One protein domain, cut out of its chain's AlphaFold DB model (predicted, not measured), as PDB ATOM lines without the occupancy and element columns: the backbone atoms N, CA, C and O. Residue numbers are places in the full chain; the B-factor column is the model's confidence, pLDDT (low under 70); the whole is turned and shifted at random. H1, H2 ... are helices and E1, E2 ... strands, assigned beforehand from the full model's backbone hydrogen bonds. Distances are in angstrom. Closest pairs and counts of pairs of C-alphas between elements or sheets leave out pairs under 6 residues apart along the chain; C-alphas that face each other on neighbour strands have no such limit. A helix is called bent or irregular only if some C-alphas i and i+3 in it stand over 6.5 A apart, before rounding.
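This is residues 2 to 106 of the 116 residues of an uncharacterized protein of Tissierellia bacterium (UniProt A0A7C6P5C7). A strongly twisted wall of four antiparallel strands, E1, E4, E5 and E6, has the long helix H1 slantwise over one face, while H2 folds back side by side with H1 at one end of the domain, off the sheet. At the other end is a small hairpin, E2 and E3, whose connecting loop, residues 62 to 69, reaches the tip of the long axis; the short helices H3 and H4 lie near where E2 begins and E3 ends. The printed part has 105 residues, with four named helices and six named strands in the order H1 H2 E1 H3 H4 E2 E3 E4 E5 E6; the larger sheet has the order E1 - E4 - E5 - E6, the smaller E2 - E3. The class is mixed, helices and strands, and the whole is compact, with a radius of gyration of the C-alphas of 14.7 A and spans of 46 by 34 by 23 A.

The larger sheet holds E1, residues 41 to 44, E4, residues 76 to 80, E5, residues 88 to 95, and E6, residues 100 to 105, with E1 and E6 as edge strands. From edge to edge its strands' lines turn by 97 degrees. E4, E5 and E6 form a meander, each strand the antiparallel neighbour of the one before, and E4 and E5, like E5 and E6, are a hairpin. E1 and E4 are antiparallel at 154 degrees, with N 43 and O 77 at 2.9 A. E4 and E5 stand at 148 degrees, with N 78 and O 90 at 2.8 A. E5 and E6 stand at 137 degrees, with N 102 and O 93 at 2.8 A. H1, residues 2 to 19, is on one face of this sheet, making two layers, a helix layer and a sheet layer; its height over the sheet is 8.0 A. It lies over E5 and only just not over E4, on which 2 of its C-alphas fall; it runs slantwise to the strands, only just, at 31 degrees to E5 on the local plane. The closest C-alphas of H1 and E6 are those of Ala 12 and Ile 101, 6.5 A apart. H1 has a kink of 28 degrees near residue 10 and is irregular, only just: C-alphas 12 and 15 are 6.7 A apart. H2, residues 25 to 36, touches H1 at a shallow tilt of 19 degrees, opposite ways, a helical hairpin; their closest C-alphas are those of Glu 14 and Ile 28, 6.0 A apart. E2, residues 58 to 61, and E3, residues 70 to 73, are an antiparallel hairpin at 136 degrees, with N 59 and O 72 at 3.0 A. E3 runs on into E4 across a break of 2 residues, at 48 degrees. The closest C-alphas of E2 and E6 are those of Ile 59 and Gly 104, 6.4 A apart. H3, residues 47 to 52, is close to but not clearly touching H4, residues 54 to 57, with C-alphas 50 and 57 closest at 5.5 A. H4 only grazes the larger sheet, with residues 56 to 57. Every O i to N i+4 pair is within hydrogen-bond range in H2 and H3, and 12 of 14 are in H1; H4 is too short for such a pair.

H1 begins at C-alpha 2, (-44.567, -11.792, -47.634), and measures 24.1 A; H2 measures 15.4 A. E5, the longest strand, measures 22.2 A from C-alpha 88 at (-43.956, -17.622, -37.442). E4 measures 13.5 A, and E6 measures 15.5 A, ending at C-alpha 105, (-33.975, -15.134, -34.058). E1, E2, E3, H3 and H4 are shorter.

The two C-alphas farthest apart are those of Lys 34 and Thr 66, 46.5 A. The printed part has no cut and no long link. The mean pLDDT of the printed part is 88.9; residues 82 to 86, between E4 and E5, are under 70.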
ATOM      1  N   GLU A   2     -43.832 -12.993 -48.086       82.31
ATOM      2  CA  GLU A   2     -44.567 -11.792 -47.634       82.31
ATOM      3  C   GLU A   2     -44.796 -11.743 -46.121       82.31
ATOM      4  O   GLU A   2     -44.383 -10.786 -45.484       82.31
ATOM      5  N   LEU A   3     -45.295 -12.823 -45.507       86.69
ATOM      6  CA  LEU A   3     -45.574 -12.846 -44.064       86.69
ATOM      7  C   LEU A   3     -44.360 -12.489 -43.183       86.69
ATOM      8  O   LEU A   3     -44.520 -11.833 -42.157       86.69
ATOM      9  N   LEU A   4     -43.150 -12.924 -43.555       88.69
ATOM     10  CA  LEU A   4     -41.938 -12.591 -42.803       88.69
ATOM     11  C   LEU A   4     -41.577 -11.112 -42.975       88.69
ATOM     12  O   LEU A   4     -41.245 -10.453 -41.994       88.69
ATOM     13  N   CYS A   5     -41.658 -10.601 -44.203       91.06
ATOM     14  CA  CYS A   5     -41.415  -9.194 -44.502       91.06
ATOM     15  C   CYS A   5     -42.415  -8.293 -43.770       91.06
ATOM     16  O   CYS A   5     -41.981  -7.380 -43.075       91.06
ATOM     17  N   ASP A   6     -43.708  -8.617 -43.821       92.56
ATOM     18  CA  ASP A   6     -44.774  -7.907 -43.104       92.56
ATOM     19  C   ASP A   6     -44.518  -7.903 -41.594       92.56
ATOM     20  O   ASP A   6     -44.662  -6.883 -40.929       92.56
ATOM     21  N   SER A   7     -44.080  -9.041 -41.046       93.12
ATOM     22  CA  SER A   7     -43.763  -9.180 -39.621       93.12
ATOM     23  C   SER A   7     -42.576  -8.310 -39.200       93.12
ATOM     24  O   SER A   7     -42.601  -7.699 -38.132       93.12
ATOM     25  N   ILE A   8     -41.526  -8.250 -40.022       94.06
ATOM     26  CA  ILE A   8     -40.357  -7.400 -39.762       94.06
ATOM     27  C   ILE A   8     -40.734  -5.925 -39.908       94.06
ATOM     28  O   ILE A   8     -40.311  -5.107 -39.091       94.06
ATOM     29  N   GLU A   9     -41.536  -5.586 -40.916       95.19
ATOM     30  CA  GLU A   9     -42.002  -4.223 -41.141       95.19
ATOM     31  C   GLU A   9     -42.863  -3.731 -39.969       95.19
ATOM     32  O   GLU A   9     -42.560  -2.679 -39.403       95.19
ATOM     33  N   PHE A  10     -43.829  -4.545 -39.529       95.31
ATOM     34  CA  PHE A  10     -44.647  -4.285 -38.346       95.31
ATOM     35  C   PHE A  10     -43.792  -4.011 -37.100       95.31
ATOM     36  O   PHE A  10     -44.046  -3.066 -36.347       95.31
ATOM     37  N   LEU A  11     -42.746  -4.816 -36.872       96.19
ATOM     38  CA  LEU A  11     -41.829  -4.599 -35.750       96.19
ATOM     39  C   LEU A  11     -41.056  -3.283 -35.883       96.19
ATOM     40  O   LEU A  11     -40.861  -2.581 -34.890       96.19
ATOM     41  N   ALA A  12     -40.604  -2.953 -37.092       95.12
ATOM     42  CA  ALA A  12     -39.771  -1.787 -37.350       95.12
ATOM     43  C   ALA A  12     -40.531  -0.459 -37.225       95.12
ATOM     44  O   ALA A  12     -39.930   0.523 -36.780       95.12
ATOM     45  N   TYR A  13     -41.813  -0.429 -37.597       94.50
ATOM     46  CA  TYR A  13     -42.634   0.780 -37.594       94.50
ATOM     47  C   TYR A  13     -43.693   0.743 -36.500       94.50
ATOM     48  O   TYR A  13     -43.537   1.411 -35.482       94.50
ATOM     49  N   GLU A  14     -44.765  -0.023 -36.683       95.38
ATOM     50  CA  GLU A  14     -45.957   0.027 -35.836       95.38
ATOM     51  C   GLU A  14     -45.634  -0.304 -34.379       95.38
ATOM     52  O   GLU A  14     -45.917   0.497 -33.489       95.38
ATOM     53  N   TYR A  15     -44.980  -1.437 -34.127       95.75
ATOM     54  CA  TYR A  15     -44.689  -1.875 -32.764       95.75
ATOM     55  C   TYR A  15     -43.632  -1.001 -32.074       95.75
ATOM     56  O   TYR A  15     -43.771  -0.648 -30.900       95.75
ATOM     57  N   ARG A  16     -42.580  -0.601 -32.798       96.12
ATOM     58  CA  ARG A  16     -41.565   0.329 -32.282       96.12
ATOM     59  C   ARG A  16     -42.193   1.666 -31.894       96.12
ATOM     60  O   ARG A  16     -41.935   2.167 -30.801       96.12
ATOM     61  N   ASP A  17     -43.012   2.232 -32.773       95.94
ATOM     62  CA  ASP A  17     -43.678   3.513 -32.548       95.94
ATOM     63  C   ASP A  17     -44.696   3.414 -31.397       95.94
ATOM     64  O   ASP A  17     -44.842   4.373 -30.638       95.94
ATOM     65  N   GLN A  18     -45.320   2.243 -31.196       94.75
ATOM     66  CA  GLN A  18     -46.138   1.954 -30.013       94.75
ATOM     67  C   GLN A  18     -45.336   2.048 -28.719       94.75
ATOM     68  O   GLN A  18     -45.746   2.722 -27.777       94.75
ATOM     69  N   ILE A  19     -44.186   1.364 -28.661       94.38
ATOM     70  CA  ILE A  19     -43.325   1.351 -27.471       94.38
ATOM     71  C   ILE A  19     -42.809   2.761 -27.166       94.38
ATOM     72  O   ILE A  19     -42.650   3.130 -26.005       94.38
ATOM     73  N   LEU A  20     -42.551   3.551 -28.207       94.88
ATOM     74  CA  LEU A  20     -42.119   4.940 -28.085       94.88
ATOM     75  C   LEU A  20     -43.257   5.910 -27.728       94.88
ATOM     76  O   LEU A  20     -42.976   7.085 -27.504       94.88
ATOM     77  N   GLY A  21     -44.511   5.447 -27.674       94.31
ATOM     78  CA  GLY A  21     -45.681   6.280 -27.386       94.31
ATOM     79  C   GLY A  21     -46.067   7.235 -28.519       94.31
ATOM     80  O   GLY A  21     -46.810   8.181 -28.286       94.31
ATOM     81  N   ILE A  22     -45.555   7.010 -29.732       95.19
ATOM     82  CA  ILE A  22     -45.859   7.814 -30.925       95.19
ATOM     83  C   ILE A  22     -47.235   7.433 -31.481       95.19
ATOM     84  O   ILE A  22     -47.964   8.301 -31.949       95.19
ATOM     85  N   LYS A  23     -47.571   6.138 -31.433       94.00
ATOM     86  CA  LYS A  23     -48.859   5.592 -31.876       94.00
ATOM     87  C   LYS A  23     -49.545   4.869 -30.731       94.00
ATOM     88  O   LYS A  23     -48.899   4.159 -29.957       94.00
ATOM     89  N   ASN A  24     -50.859   5.007 -30.643       93.81
ATOM     90  CA  ASN A  24     -51.657   4.236 -29.702       93.81
ATOM     91  C   ASN A  24     -52.064   2.872 -30.301       93.81
ATOM     92  O   ASN A  24     -51.879   2.587 -31.486       93.81
ATOM     93  N   LYS A  25     -52.619   1.995 -29.459       89.25
ATOM     94  CA  LYS A  25     -52.994   0.631 -29.862       89.25
ATOM     95  C   LYS A  25     -54.118   0.603 -30.907       89.25
ATOM     96  O   LYS A  25     -54.135  -0.284 -31.752       89.25
ATOM     97  N   GLU A  26     -55.049   1.550 -30.854       92.12
ATOM     98  CA  GLU A  26     -56.174   1.626 -31.790       92.12
ATOM     99  C   GLU A  26     -55.706   2.019 -33.197       92.12
ATOM    100  O   GLU A  26     -56.076   1.376 -34.180       92.12
ATOM    101  N   GLU A  27     -54.809   3.002 -33.297       93.06
ATOM    102  CA  GLU A  27     -54.165   3.399 -34.552       93.06
ATOM    103  C   GLU A  27     -53.410   2.234 -35.189       93.06
ATOM    104  O   GLU A  27     -53.547   1.982 -36.386       93.06
ATOM    105  N   ILE A  28     -52.658   1.484 -34.385       93.06
ATOM    106  CA  ILE A  28     -51.915   0.316 -34.862       93.06
ATOM    107  C   ILE A  28     -52.862  -0.774 -35.342       93.06
ATOM    108  O   ILE A  28     -52.651  -1.310 -36.424       93.06
ATOM    109  N   ASN A  29     -53.932  -1.070 -34.602       90.31
ATOM    110  CA  ASN A  29     -54.930  -2.046 -35.041       90.31
ATOM    111  C   ASN A  29     -55.558  -1.647 -36.388       90.31
ATOM    112  O   ASN A  29     -55.713  -2.494 -37.270       90.31
ATOM    113  N   ASN A  30     -55.853  -0.358 -36.576       92.75
ATOM    114  CA  ASN A  30     -56.375   0.173 -37.835       92.75
ATOM    115  C   ASN A  30     -55.363   0.047 -38.984       92.75
ATOM    116  O   ASN A  30     -55.741  -0.350 -40.089       92.75
ATOM    117  N   ILE A  31     -54.082   0.347 -38.743       92.88
ATOM    118  CA  ILE A  31     -53.010   0.155 -39.733       92.88
ATOM    119  C   ILE A  31     -52.877  -1.330 -40.075       92.88
ATOM    120  O   ILE A  31     -52.864  -1.681 -41.251       92.88
ATOM    121  N   CYS A  32     -52.844  -2.205 -39.072       91.19
ATOM    122  CA  CYS A  32     -52.690  -3.641 -39.270       91.19
ATOM    123  C   CYS A  32     -53.838  -4.251 -40.075       91.19
ATOM    124  O   CYS A  32     -53.599  -5.044 -40.987       91.19
ATOM    125  N   SER A  33     -55.073  -3.822 -39.808       90.06
ATOM    126  CA  SER A  33     -56.238  -4.234 -40.588       90.06
ATOM    127  C   SER A  33     -56.159  -3.755 -42.042       90.06
ATOM    128  O   SER A  33     -56.425  -4.542 -42.945       90.06
ATOM    129  N   LYS A  34     -55.749  -2.506 -42.295       92.50
ATOM    130  CA  LYS A  34     -55.717  -1.940 -43.655       92.50
ATOM    131  C   LYS A  34     -54.529  -2.411 -44.493       92.50
ATOM    132  O   LYS A  34     -54.685  -2.647 -45.684       92.50
ATOM    133  N   LYS A  35     -53.345  -2.496 -43.888       93.38
ATOM    134  CA  LYS A  35     -52.076  -2.745 -44.585       93.38
ATOM    135  C   LYS A  35     -51.751  -4.229 -44.686       93.38
ATOM    136  O   LYS A  35     -51.381  -4.699 -45.752       93.38
ATOM    137  N   TYR A  36     -51.909  -4.958 -43.583       90.19
ATOM    138  CA  TYR A  36     -51.493  -6.361 -43.483       90.19
ATOM    139  C   TYR A  36     -52.666  -7.344 -43.557       90.19
ATOM    140  O   TYR A  36     -52.453  -8.558 -43.661       90.19
ATOM    141  N   ASN A  37     -53.898  -6.825 -43.468       89.75
ATOM    142  CA  ASN A  37     -55.138  -7.592 -43.377       89.75
ATOM    143  C   ASN A  37     -55.077  -8.694 -42.300       89.75
ATOM    144  O   ASN A  37     -55.594  -9.796 -42.479       89.75
ATOM    145  N   ARG A  38     -54.365  -8.426 -41.195       87.75
ATOM    146  CA  ARG A  38     -54.163  -9.377 -40.093       87.75
ATOM    147  C   ARG A  38     -53.742  -8.680 -38.799       87.75
ATOM    148  O   ARG A  38     -53.111  -7.624 -38.860       87.75
ATOM    149  N   PRO A  39     -54.028  -9.277 -37.633       87.25
ATOM    150  CA  PRO A  39     -53.432  -8.862 -36.372       87.25
ATOM    151  C   PRO A  39     -52.012  -9.427 -36.205       87.25
ATOM    152  O   PRO A  39     -51.654 -10.451 -36.788       87.25
ATOM    153  N   PHE A  40     -51.232  -8.780 -35.339       89.81
ATOM    154  CA  PHE A  40     -49.924  -9.245 -34.877       89.81
ATOM    155  C   PHE A  40     -49.954  -9.381 -33.355       89.81
ATOM    156  O   PHE A  40     -50.440  -8.481 -32.669       89.81
ATOM    157  N   ASP A  41     -49.444 -10.497 -32.832       90.81
ATOM    158  CA  ASP A  41     -49.428 -10.776 -31.396       90.81
ATOM    159  C   ASP A  41     -48.000 -10.712 -30.856       90.81
ATOM    160  O   ASP A  41     -47.129 -11.482 -31.268       90.81
ATOM    161  N   VAL A  42     -47.753  -9.773 -29.945       92.44
ATOM    162  CA  VAL A  42     -46.448  -9.580 -29.317       92.44
ATOM    163  C   VAL A  42     -46.554  -9.862 -27.828       92.44
ATOM    164  O   VAL A  42     -47.322  -9.218 -27.115       92.44
ATOM    165  N   GLY A  43     -45.720 -10.785 -27.355       91.19
ATOM    166  CA  GLY A  43     -45.674 -11.211 -25.964       91.19
ATOM    167  C   GLY A  43     -44.264 -11.207 -25.384       91.19
ATOM    168  O   GLY A  43     -43.261 -11.088 -26.093       91.19
ATOM    169  N   SER A  44     -44.182 -11.365 -24.066       90.12
ATOM    170  CA  SER A  44     -42.919 -11.604 -23.371       90.12
ATOM    171  C   SER A  44     -42.447 -13.042 -23.584       90.12
ATOM    172  O   SER A  44     -43.231 -13.988 -23.494       90.12
ATOM    173  N   SER A  45     -41.153 -13.233 -23.804       84.62
ATOM    174  CA  SER A  45     -40.508 -14.532 -23.616       84.62
ATOM    175  C   SER A  45     -40.598 -14.919 -22.138       84.62
ATOM    176  O   SER A  45     -40.298 -14.106 -21.271       84.62
ATOM    177  N   GLY A  46     -41.015 -16.148 -21.831       78.62
ATOM    178  CA  GLY A  46     -41.124 -16.586 -20.438       78.62
ATOM    179  C   GLY A  46     -39.755 -16.637 -19.751       78.62
ATOM    180  O   GLY A  46     -38.862 -17.341 -20.235       78.62
ATOM    181  N   ASP A  47     -39.607 -15.955 -18.610       79.00
ATOM    182  CA  ASP A  47     -38.337 -15.819 -17.873       79.00
ATOM    183  C   ASP A  47     -37.668 -17.170 -17.586       79.00
ATOM    184  O   ASP A  47     -36.463 -17.337 -17.770       79.00
ATOM    185  N   LEU A  48     -38.461 -18.187 -17.231       82.50
ATOM    186  CA  LEU A  48     -37.954 -19.538 -16.989       82.50
ATOM    187  C   LEU A  48     -37.324 -20.168 -18.243       82.50
ATOM    188  O   LEU A  48     -36.312 -20.859 -18.141       82.50
ATOM    189  N   SER A  49     -37.887 -19.923 -19.432       82.06
ATOM    190  CA  SER A  49     -37.339 -20.449 -20.692       82.06
ATOM    191  C   SER A  49     -36.040 -19.738 -21.070       82.06
ATOM    192  O   SER A  49     -35.087 -20.400 -21.476       82.06
ATOM    193  N   VAL A  50     -35.959 -18.420 -20.849       84.75
ATOM    194  CA  VAL A  50     -34.726 -17.638 -21.043       84.75
ATOM    195  C   VAL A  50     -33.616 -18.126 -20.105       84.75
ATOM    196  O   VAL A  50     -32.470 -18.282 -20.529       84.75
ATOM    197  N   CYS A  51     -33.953 -18.418 -18.845       85.31
ATOM    198  CA  CYS A  51     -33.016 -18.953 -17.856       85.31
ATOM    199  C   CYS A  51     -32.556 -20.380 -18.179       85.31
ATOM    200  O   CYS A  51     -31.380 -20.693 -18.001       85.31
ATOM    201  N   LYS A  52     -33.458 -21.246 -18.659       87.56
ATOM    202  CA  LYS A  52     -33.142 -22.649 -18.969       87.56
ATOM    203  C   LYS A  52     -32.395 -22.821 -20.291       87.56
ATOM    204  O   LYS A  52     -31.555 -23.711 -20.398       87.56
ATOM    205  N   TYR A  53     -32.671 -21.975 -21.283       87.06
ATOM    206  CA  TYR A  53     -32.079 -22.056 -22.621       87.06
ATOM    207  C   TYR A  53     -31.299 -20.781 -22.993       87.06
ATOM    208  O   TYR A  53     -31.548 -20.183 -24.043       87.06
ATOM    209  N   PRO A  54     -30.304 -20.355 -22.191       88.75
ATOM    210  CA  PRO A  54     -29.627 -19.079 -22.402       88.75
ATOM    211  C   PRO A  54     -28.884 -19.019 -23.740       88.75
ATOM    212  O   PRO A  54     -28.819 -17.956 -24.337       88.75
ATOM    213  N   LYS A  55     -28.380 -20.149 -24.253       89.00
ATOM    214  CA  LYS A  55     -27.691 -20.210 -25.555       89.00
ATOM    215  C   LYS A  55     -28.601 -19.897 -26.749       89.00
ATOM    216  O   LYS A  55     -28.104 -19.457 -27.775       89.00
ATOM    217  N   GLU A  56     -29.902 -20.145 -26.618       88.75
ATOM    218  CA  GLU A  56     -30.890 -19.881 -27.674       88.75
ATOM    219  C   GLU A  56     -31.525 -18.495 -27.509       88.75
ATOM    220  O   GLU A  56     -31.835 -17.830 -28.493       88.75
ATOM    221  N   TYR A  57     -31.717 -18.053 -26.261       90.75
ATOM    222  CA  TYR A  57     -32.416 -16.806 -25.943       90.75
ATOM    223  C   TYR A  57     -31.495 -15.612 -25.706       90.75
ATOM    224  O   TYR A  57     -32.006 -14.507 -25.555       90.75
ATOM    225  N   LYS A  58     -30.172 -15.783 -25.634       93.00
ATOM    226  CA  LYS A  58     -29.235 -14.668 -25.464       93.00
ATOM    227  C   LYS A  58     -28.382 -14.472 -26.700       93.00
ATOM    228  O   LYS A  58     -27.847 -15.419 -27.267       93.00
ATOM    229  N   ILE A  59     -28.211 -13.211 -27.071       93.06
ATOM    230  CA  ILE A  59     -27.330 -12.795 -28.159       93.06
ATOM    231  C   ILE A  59     -26.264 -11.844 -27.633       93.06
ATOM    232  O   ILE A  59     -26.451 -11.182 -26.613       93.06
ATOM    233  N   LYS A  60     -25.147 -11.745 -28.350       92.88
ATOM    234  CA  LYS A  60     -24.129 -10.726 -28.092       92.88
ATOM    235  C   LYS A  60     -24.531  -9.427 -28.784       92.88
ATOM    236  O   LYS A  60     -24.540  -9.374 -30.011       92.88
ATOM    237  N   TYR A  61     -24.845  -8.385 -28.021       92.50
ATOM    238  CA  TYR A  61     -25.260  -7.090 -28.565       92.50
ATOM    239  C   TYR A  61     -24.864  -5.926 -27.636       92.50
ATOM    240  O   TYR A  61     -24.697  -6.095 -26.431       92.50
ATOM    241  N   GLY A  62     -24.693  -4.728 -28.205       86.00
ATOM    242  CA  GLY A  62     -24.293  -3.522 -27.471       86.00
ATOM    243  C   GLY A  62     -22.793  -3.444 -27.155       86.00
ATOM    244  O   GLY A  62     -21.994  -4.214 -27.683       86.00
ATOM    245  N   LYS A  63     -22.405  -2.480 -26.314       80.50
ATOM    246  CA  LYS A  63     -21.046  -2.358 -25.763       80.50
ATOM    247  C   LYS A  63     -21.124  -2.487 -24.245       80.50
ATOM    248  O   LYS A  63     -21.801  -1.695 -23.598       80.50
ATOM    249  N   GLY A  64     -20.442  -3.483 -23.696       75.56
ATOM    250  CA  GLY A  64     -20.209  -3.604 -22.263       75.56
ATOM    251  C   GLY A  64     -19.146  -2.632 -21.773       75.56
ATOM    252  O   GLY A  64     -18.498  -1.943 -22.559       75.56
ATOM    253  N   PHE A  65     -18.915  -2.640 -20.461       72.31
ATOM    254  CA  PHE A  65     -17.929  -1.785 -19.789       72.31
ATOM    255  C   PHE A  65     -16.508  -1.909 -20.369       72.31
ATOM    256  O   PHE A  65     -15.757  -0.943 -20.409       72.31
ATOM    257  N   THR A  66     -16.156  -3.086 -20.889       78.75
ATOM    258  CA  THR A  66     -14.853  -3.377 -21.512       78.75
ATOM    259  C   THR A  66     -14.821  -3.112 -23.024       78.75
ATOM    260  O   THR A  66     -13.880  -3.511 -23.706       78.75
ATOM    261  N   GLY A  67     -15.877  -2.514 -23.587       79.31
ATOM    262  CA  GLY A  67     -16.040  -2.281 -25.026       79.31
ATOM    263  C   GLY A  67     -16.470  -3.511 -25.839       79.31
ATOM    264  O   GLY A  67     -16.815  -3.366 -27.011       79.31
ATOM    265  N   LYS A  68     -16.496  -4.710 -25.237       85.12
ATOM    266  CA  LYS A  68     -16.955  -5.953 -25.883       85.12
ATOM    267  C   LYS A  68     -18.486  -6.083 -25.845       85.12
ATOM    268  O   LYS A  68     -19.096  -5.608 -24.886       85.12
ATOM    269  N   PRO A  69     -19.117  -6.749 -26.830       86.00
ATOM    270  CA  PRO A  69     -20.544  -7.051 -26.780       86.00
ATOM    271  C   PRO A  69     -20.920  -7.880 -25.555       86.00
ATOM    272  O   PRO A  69     -20.206  -8.818 -25.194       86.00
ATOM    273  N   VAL A  70     -22.044  -7.536 -24.931       89.62
ATOM    274  CA  VAL A  70     -22.574  -8.240 -23.758       89.62
ATOM    275  C   VAL A  70     -23.686  -9.188 -24.171       89.62
ATOM    276  O   VAL A  70     -24.350  -8.980 -25.186       89.62
ATOM    277  N   GLU A  71     -23.875 -10.247 -23.388       92.00
ATOM    278  CA  GLU A  71     -25.014 -11.138 -23.573       92.00
ATOM    279  C   GLU A  71     -26.292 -10.462 -23.085       92.00
ATOM    280  O   GLU A  71     -26.397 -10.066 -21.924       92.00
ATOM    281  N   VAL A  72     -27.270 -10.361 -23.977       92.50
ATOM    282  CA  VAL A  72     -28.578  -9.771 -23.700       92.50
ATOM    283  C   VAL A  72     -29.689 -10.755 -24.055       92.50
ATOM    284  O   VAL A  72     -29.569 -11.466 -25.056       92.50
ATOM    285  N   PRO A  73     -30.763 -10.828 -23.249       93.88
ATOM    286  CA  PRO A  73     -31.868 -11.735 -23.510       93.88
ATOM    287  C   PRO A  73     -32.813 -11.188 -24.586       93.88
ATOM    288  O   PRO A  73     -33.148 -10.004 -24.603       93.88
ATOM    289  N   LEU A  74     -33.311 -12.084 -25.430       93.44
ATOM    290  CA  LEU A  74     -34.463 -11.885 -26.303       93.44
ATOM    291  C   LEU A  74     -35.737 -12.074 -25.472       93.44
ATOM    292  O   LEU A  74     -36.322 -13.159 -25.405       93.44
ATOM    293  N   ASN A  75     -36.118 -11.019 -24.759       92.06
ATOM    294  CA  ASN A  75     -37.208 -11.036 -23.788       92.06
ATOM    295  C   ASN A  75     -38.599 -10.852 -24.407       92.06
ATOM    296  O   ASN A  75     -39.585 -10.936 -23.682       92.06
ATOM    297  N   MET A  76     -38.690 -10.612 -25.714       94.62
ATOM    298  CA  MET A  76     -39.951 -10.463 -26.431       94.62
ATOM    299  C   MET A  76     -40.010 -11.419 -27.616       94.62
ATOM    300  O   MET A  76     -38.984 -11.784 -28.199       94.62
ATOM    301  N   HIS A  77     -41.226 -11.787 -28.003       93.81
ATOM    302  CA  HIS A  77     -41.467 -12.496 -29.245       93.81
ATOM    303  C   HIS A  77     -42.716 -11.980 -29.954       93.81
ATOM    304  O   HIS A  77     -43.710 -11.631 -29.324       93.81
ATOM    305  N   LEU A  78     -42.650 -11.964 -31.282       93.81
ATOM    306  CA  LEU A  78     -43.798 -11.807 -32.159       93.81
ATOM    307  C   LEU A  78     -44.263 -13.196 -32.595       93.81
ATOM    308  O   LEU A  78     -43.434 -14.008 -33.011       93.81
ATOM    309  N   LYS A  79     -45.569 -13.441 -32.533       91.00
ATOM    310  CA  LYS A  79     -46.242 -14.647 -33.014       91.00
ATOM    311  C   LYS A  79     -47.212 -14.262 -34.133       91.00
ATOM    312  O   LYS A  79     -48.077 -13.411 -33.938       91.00
ATOM    313  N   VAL A  80     -47.083 -14.901 -35.296       86.88
ATOM    314  CA  VAL A  80     -47.993 -14.683 -36.433       86.88
ATOM    315  C   VAL A  80     -48.388 -16.014 -37.063       86.88
ATOM    316  O   VAL A  80     -47.526 -16.845 -37.336       86.88
ATOM    317  N   GLY A  81     -49.686 -16.202 -37.302       78.44
ATOM    318  CA  GLY A  81     -50.258 -17.430 -37.865       78.44
ATOM    319  C   GLY A  81     -51.083 -18.236 -36.857       78.44
ATOM    320  O   GLY A  81     -50.925 -18.083 -35.643       78.44
ATOM    321  N   ASN A  82     -51.972 -19.086 -37.381       66.88
ATOM    322  CA  ASN A  82     -52.964 -19.831 -36.593       66.88
ATOM    323  C   ASN A  82     -52.654 -21.331 -36.458       66.88
ATOM    324  O   ASN A  82     -53.083 -21.940 -35.482       66.88
ATOM    325  N   ASP A  83     -51.866 -21.906 -37.370       63.06
ATOM    326  CA  ASP A  83     -51.560 -23.339 -37.376       63.06
ATOM    327  C   ASP A  83     -50.140 -23.597 -36.871       63.06
ATOM    328  O   ASP A  83     -49.218 -22.845 -37.188       63.06
ATOM    329  N   ASN A  84     -49.936 -24.682 -36.117       57.84
ATOM    330  CA  ASN A  84     -48.616 -25.066 -35.591       57.84
ATOM    331  C   ASN A  84     -47.542 -25.210 -36.684       57.84
ATOM    332  O   ASN A  84     -46.371 -24.967 -36.405       57.84
ATOM    333  N   GLU A  85     -47.934 -25.548 -37.914       54.81
ATOM    334  CA  GLU A  85     -47.030 -25.669 -39.065       54.81
ATOM    335  C   GLU A  85     -46.706 -24.320 -39.734       54.81
ATOM    336  O   GLU A  85     -45.658 -24.180 -40.356       54.81
ATOM    337  N   ASN A  86     -47.554 -23.299 -39.547       62.19
ATOM    338  CA  ASN A  86     -47.433 -21.970 -40.168       62.19
ATOM    339  C   ASN A  86     -47.169 -20.850 -39.145       62.19
ATOM    340  O   ASN A  86     -47.334 -19.664 -39.441       62.19
ATOM    341  N   LEU A  87     -46.774 -21.224 -37.925       77.75
ATOM    342  CA  LEU A  87     -46.569 -20.312 -36.810       77.75
ATOM    343  C   LEU A  87     -45.185 -19.664 -36.877       77.75
ATOM    344  O   LEU A  87     -44.177 -20.213 -36.426       77.75
ATOM    345  N   LEU A  88     -45.149 -18.448 -37.412       87.31
ATOM    346  CA  LEU A  88     -43.956 -17.622 -37.442       87.31
ATOM    347  C   LEU A  88     -43.691 -17.047 -36.049       87.31
ATOM    348  O   LEU A  88     -44.570 -16.434 -35.437       87.31
ATOM    349  N   ARG A  89     -42.459 -17.227 -35.559       90.75
ATOM    350  CA  ARG A  89     -41.981 -16.604 -34.322       90.75
ATOM    351  C   ARG A  89     -40.685 -15.848 -34.539       90.75
ATOM    352  O   ARG A  89     -39.707 -16.424 -35.012       90.75
ATOM    353  N   ILE A  90     -40.685 -14.575 -34.161       94.38
ATOM    354  CA  ILE A  90     -39.503 -13.708 -34.186       94.38
ATOM    355  C   ILE A  90     -39.190 -13.318 -32.752       94.38
ATOM    356  O   ILE A  90     -40.029 -12.713 -32.093       94.38
ATOM    357  N   TYR A  91     -37.989 -13.647 -32.282       94.69
ATOM    358  CA  TYR A  91     -37.538 -13.301 -30.935       94.69
ATOM    359  C   TYR A  91     -36.623 -12.085 -31.000       94.69
ATOM    360  O   TYR A  91     -35.670 -12.037 -31.789       94.69
ATOM    361  N   PHE A  92     -36.922 -11.091 -30.170       95.81
ATOM    362  CA  PHE A  92     -36.287  -9.786 -30.233       95.81
ATOM    363  C   PHE A  92     -36.188  -9.135 -28.848       95.81
ATOM    364  O   PHE A  92     -36.742  -9.613 -27.857       95.81
ATOM    365  N   LEU A  93     -35.465  -8.021 -28.794       95.38
ATOM    366  CA  LEU A  93     -35.453  -7.082 -27.673       95.38
ATOM    367  C   LEU A  93     -35.631  -5.654 -28.198       95.38
ATOM    368  O   LEU A  93     -35.376  -5.378 -29.371       95.38
ATOM    369  N   PHE A  94     -36.049  -4.737 -27.328       95.50
ATOM    370  CA  PHE A  94     -36.098  -3.310 -27.644       95.50
ATOM    371  C   PHE A  94     -34.890  -2.587 -27.038       95.50
ATOM    372  O   PHE A  94     -34.738  -2.518 -25.815       95.50
ATOM    373  N   ASP A  95     -34.034  -2.032 -27.894       94.25
ATOM    374  CA  ASP A  95     -32.930  -1.168 -27.489       94.25
ATOM    375  C   ASP A  95     -33.481   0.235 -27.215       94.25
ATOM    376  O   ASP A  95     -33.710   1.021 -28.134       94.25
ATOM    377  N   LYS A  96     -33.699   0.549 -25.936       91.75
ATOM    378  CA  LYS A  96     -34.252   1.841 -25.500       91.75
ATOM    379  C   LYS A  96     -33.361   3.032 -25.860       91.75
ATOM    380  O   LYS A  96     -33.881   4.115 -26.103       91.75
ATOM    381  N   VAL A  97     -32.039   2.843 -25.881       91.50
ATOM    382  CA  VAL A  97     -31.078   3.927 -26.137       91.50
ATOM    383  C   VAL A  97     -31.108   4.297 -27.611       91.50
ATOM    384  O   VAL A  97     -31.235   5.468 -27.957       91.50
ATOM    385  N   LYS A  98     -31.042   3.289 -28.486       92.81
ATOM    386  CA  LYS A  98     -31.096   3.495 -29.939       92.81
ATOM    387  C   LYS A  98     -32.516   3.570 -30.496       92.81
ATOM    388  O   LYS A  98     -32.677   3.839 -31.680       92.81
ATOM    389  N   LYS A  99     -33.528   3.330 -29.656       94.56
ATOM    390  CA  LYS A  99     -34.955   3.322 -30.002       94.56
ATOM    391  C   LYS A  99     -35.275   2.374 -31.163       94.56
ATOM    392  O   LYS A  99     -36.007   2.741 -32.075       94.56
ATOM    393  N   LEU A 100     -34.717   1.163 -31.148       95.00
ATOM    394  CA  LEU A 100     -34.887   0.183 -32.230       95.00
ATOM    395  C   LEU A 100     -35.176  -1.225 -31.712       95.00
ATOM    396  O   LEU A 100     -34.858  -1.570 -30.574       95.00
ATOM    397  N   ILE A 101     -35.769  -2.046 -32.575       96.19
ATOM    398  CA  ILE A 101     -35.965  -3.475 -32.339       96.19
ATOM    399  C   ILE A 101     -34.716  -4.225 -32.802       96.19
ATOM    400  O   ILE A 101     -34.264  -4.057 -33.933       96.19
ATOM    401  N   VAL A 102     -34.161  -5.065 -31.929       95.50
ATOM    402  CA  VAL A 102     -33.039  -5.953 -32.243       95.50
ATOM    403  C   VAL A 102     -33.572  -7.368 -32.349       95.50
ATOM    404  O   VAL A 102     -33.962  -7.970 -31.349       95.50
ATOM    405  N   VAL A 103     -33.573  -7.904 -33.563       95.00
ATOM    406  CA  VAL A 103     -33.993  -9.279 -33.821       95.00
ATOM    407  C   VAL A 103     -32.809 -10.222 -33.628       95.00
ATOM    408  O   VAL A 103     -31.763 -10.036 -34.246       95.00
ATOM    409  N   GLY A 104     -32.974 -11.233 -32.774       91.62
ATOM    410  CA  GLY A 104     -31.946 -12.251 -32.527       91.62
ATOM    411  C   GLY A 104     -32.281 -13.631 -33.087       91.62
ATOM    412  O   GLY A 104     -31.385 -14.457 -33.230       91.62
ATOM    413  N   SER A 105     -33.547 -13.885 -33.426       89.38
ATOM    414  CA  SER A 105     -33.975 -15.134 -34.058       89.38
ATOM    415  C   SER A 105     -35.067 -14.875 -35.095       89.38
ATOM    416  O   SER A 105     -36.081 -14.247 -34.783       89.38
ATOM    417  N   LEU A 106     -34.840 -15.355 -36.323       83.56
ATOM    418  CA  LEU A 106     -35.711 -15.214 -37.495       83.56
ATOM    419  C   LEU A 106     -36.124 -16.589 -38.019       83.56
ATOM    420  O   LEU A 106     -35.357 -17.547 -37.928       83.56
TER     421      LEU A 106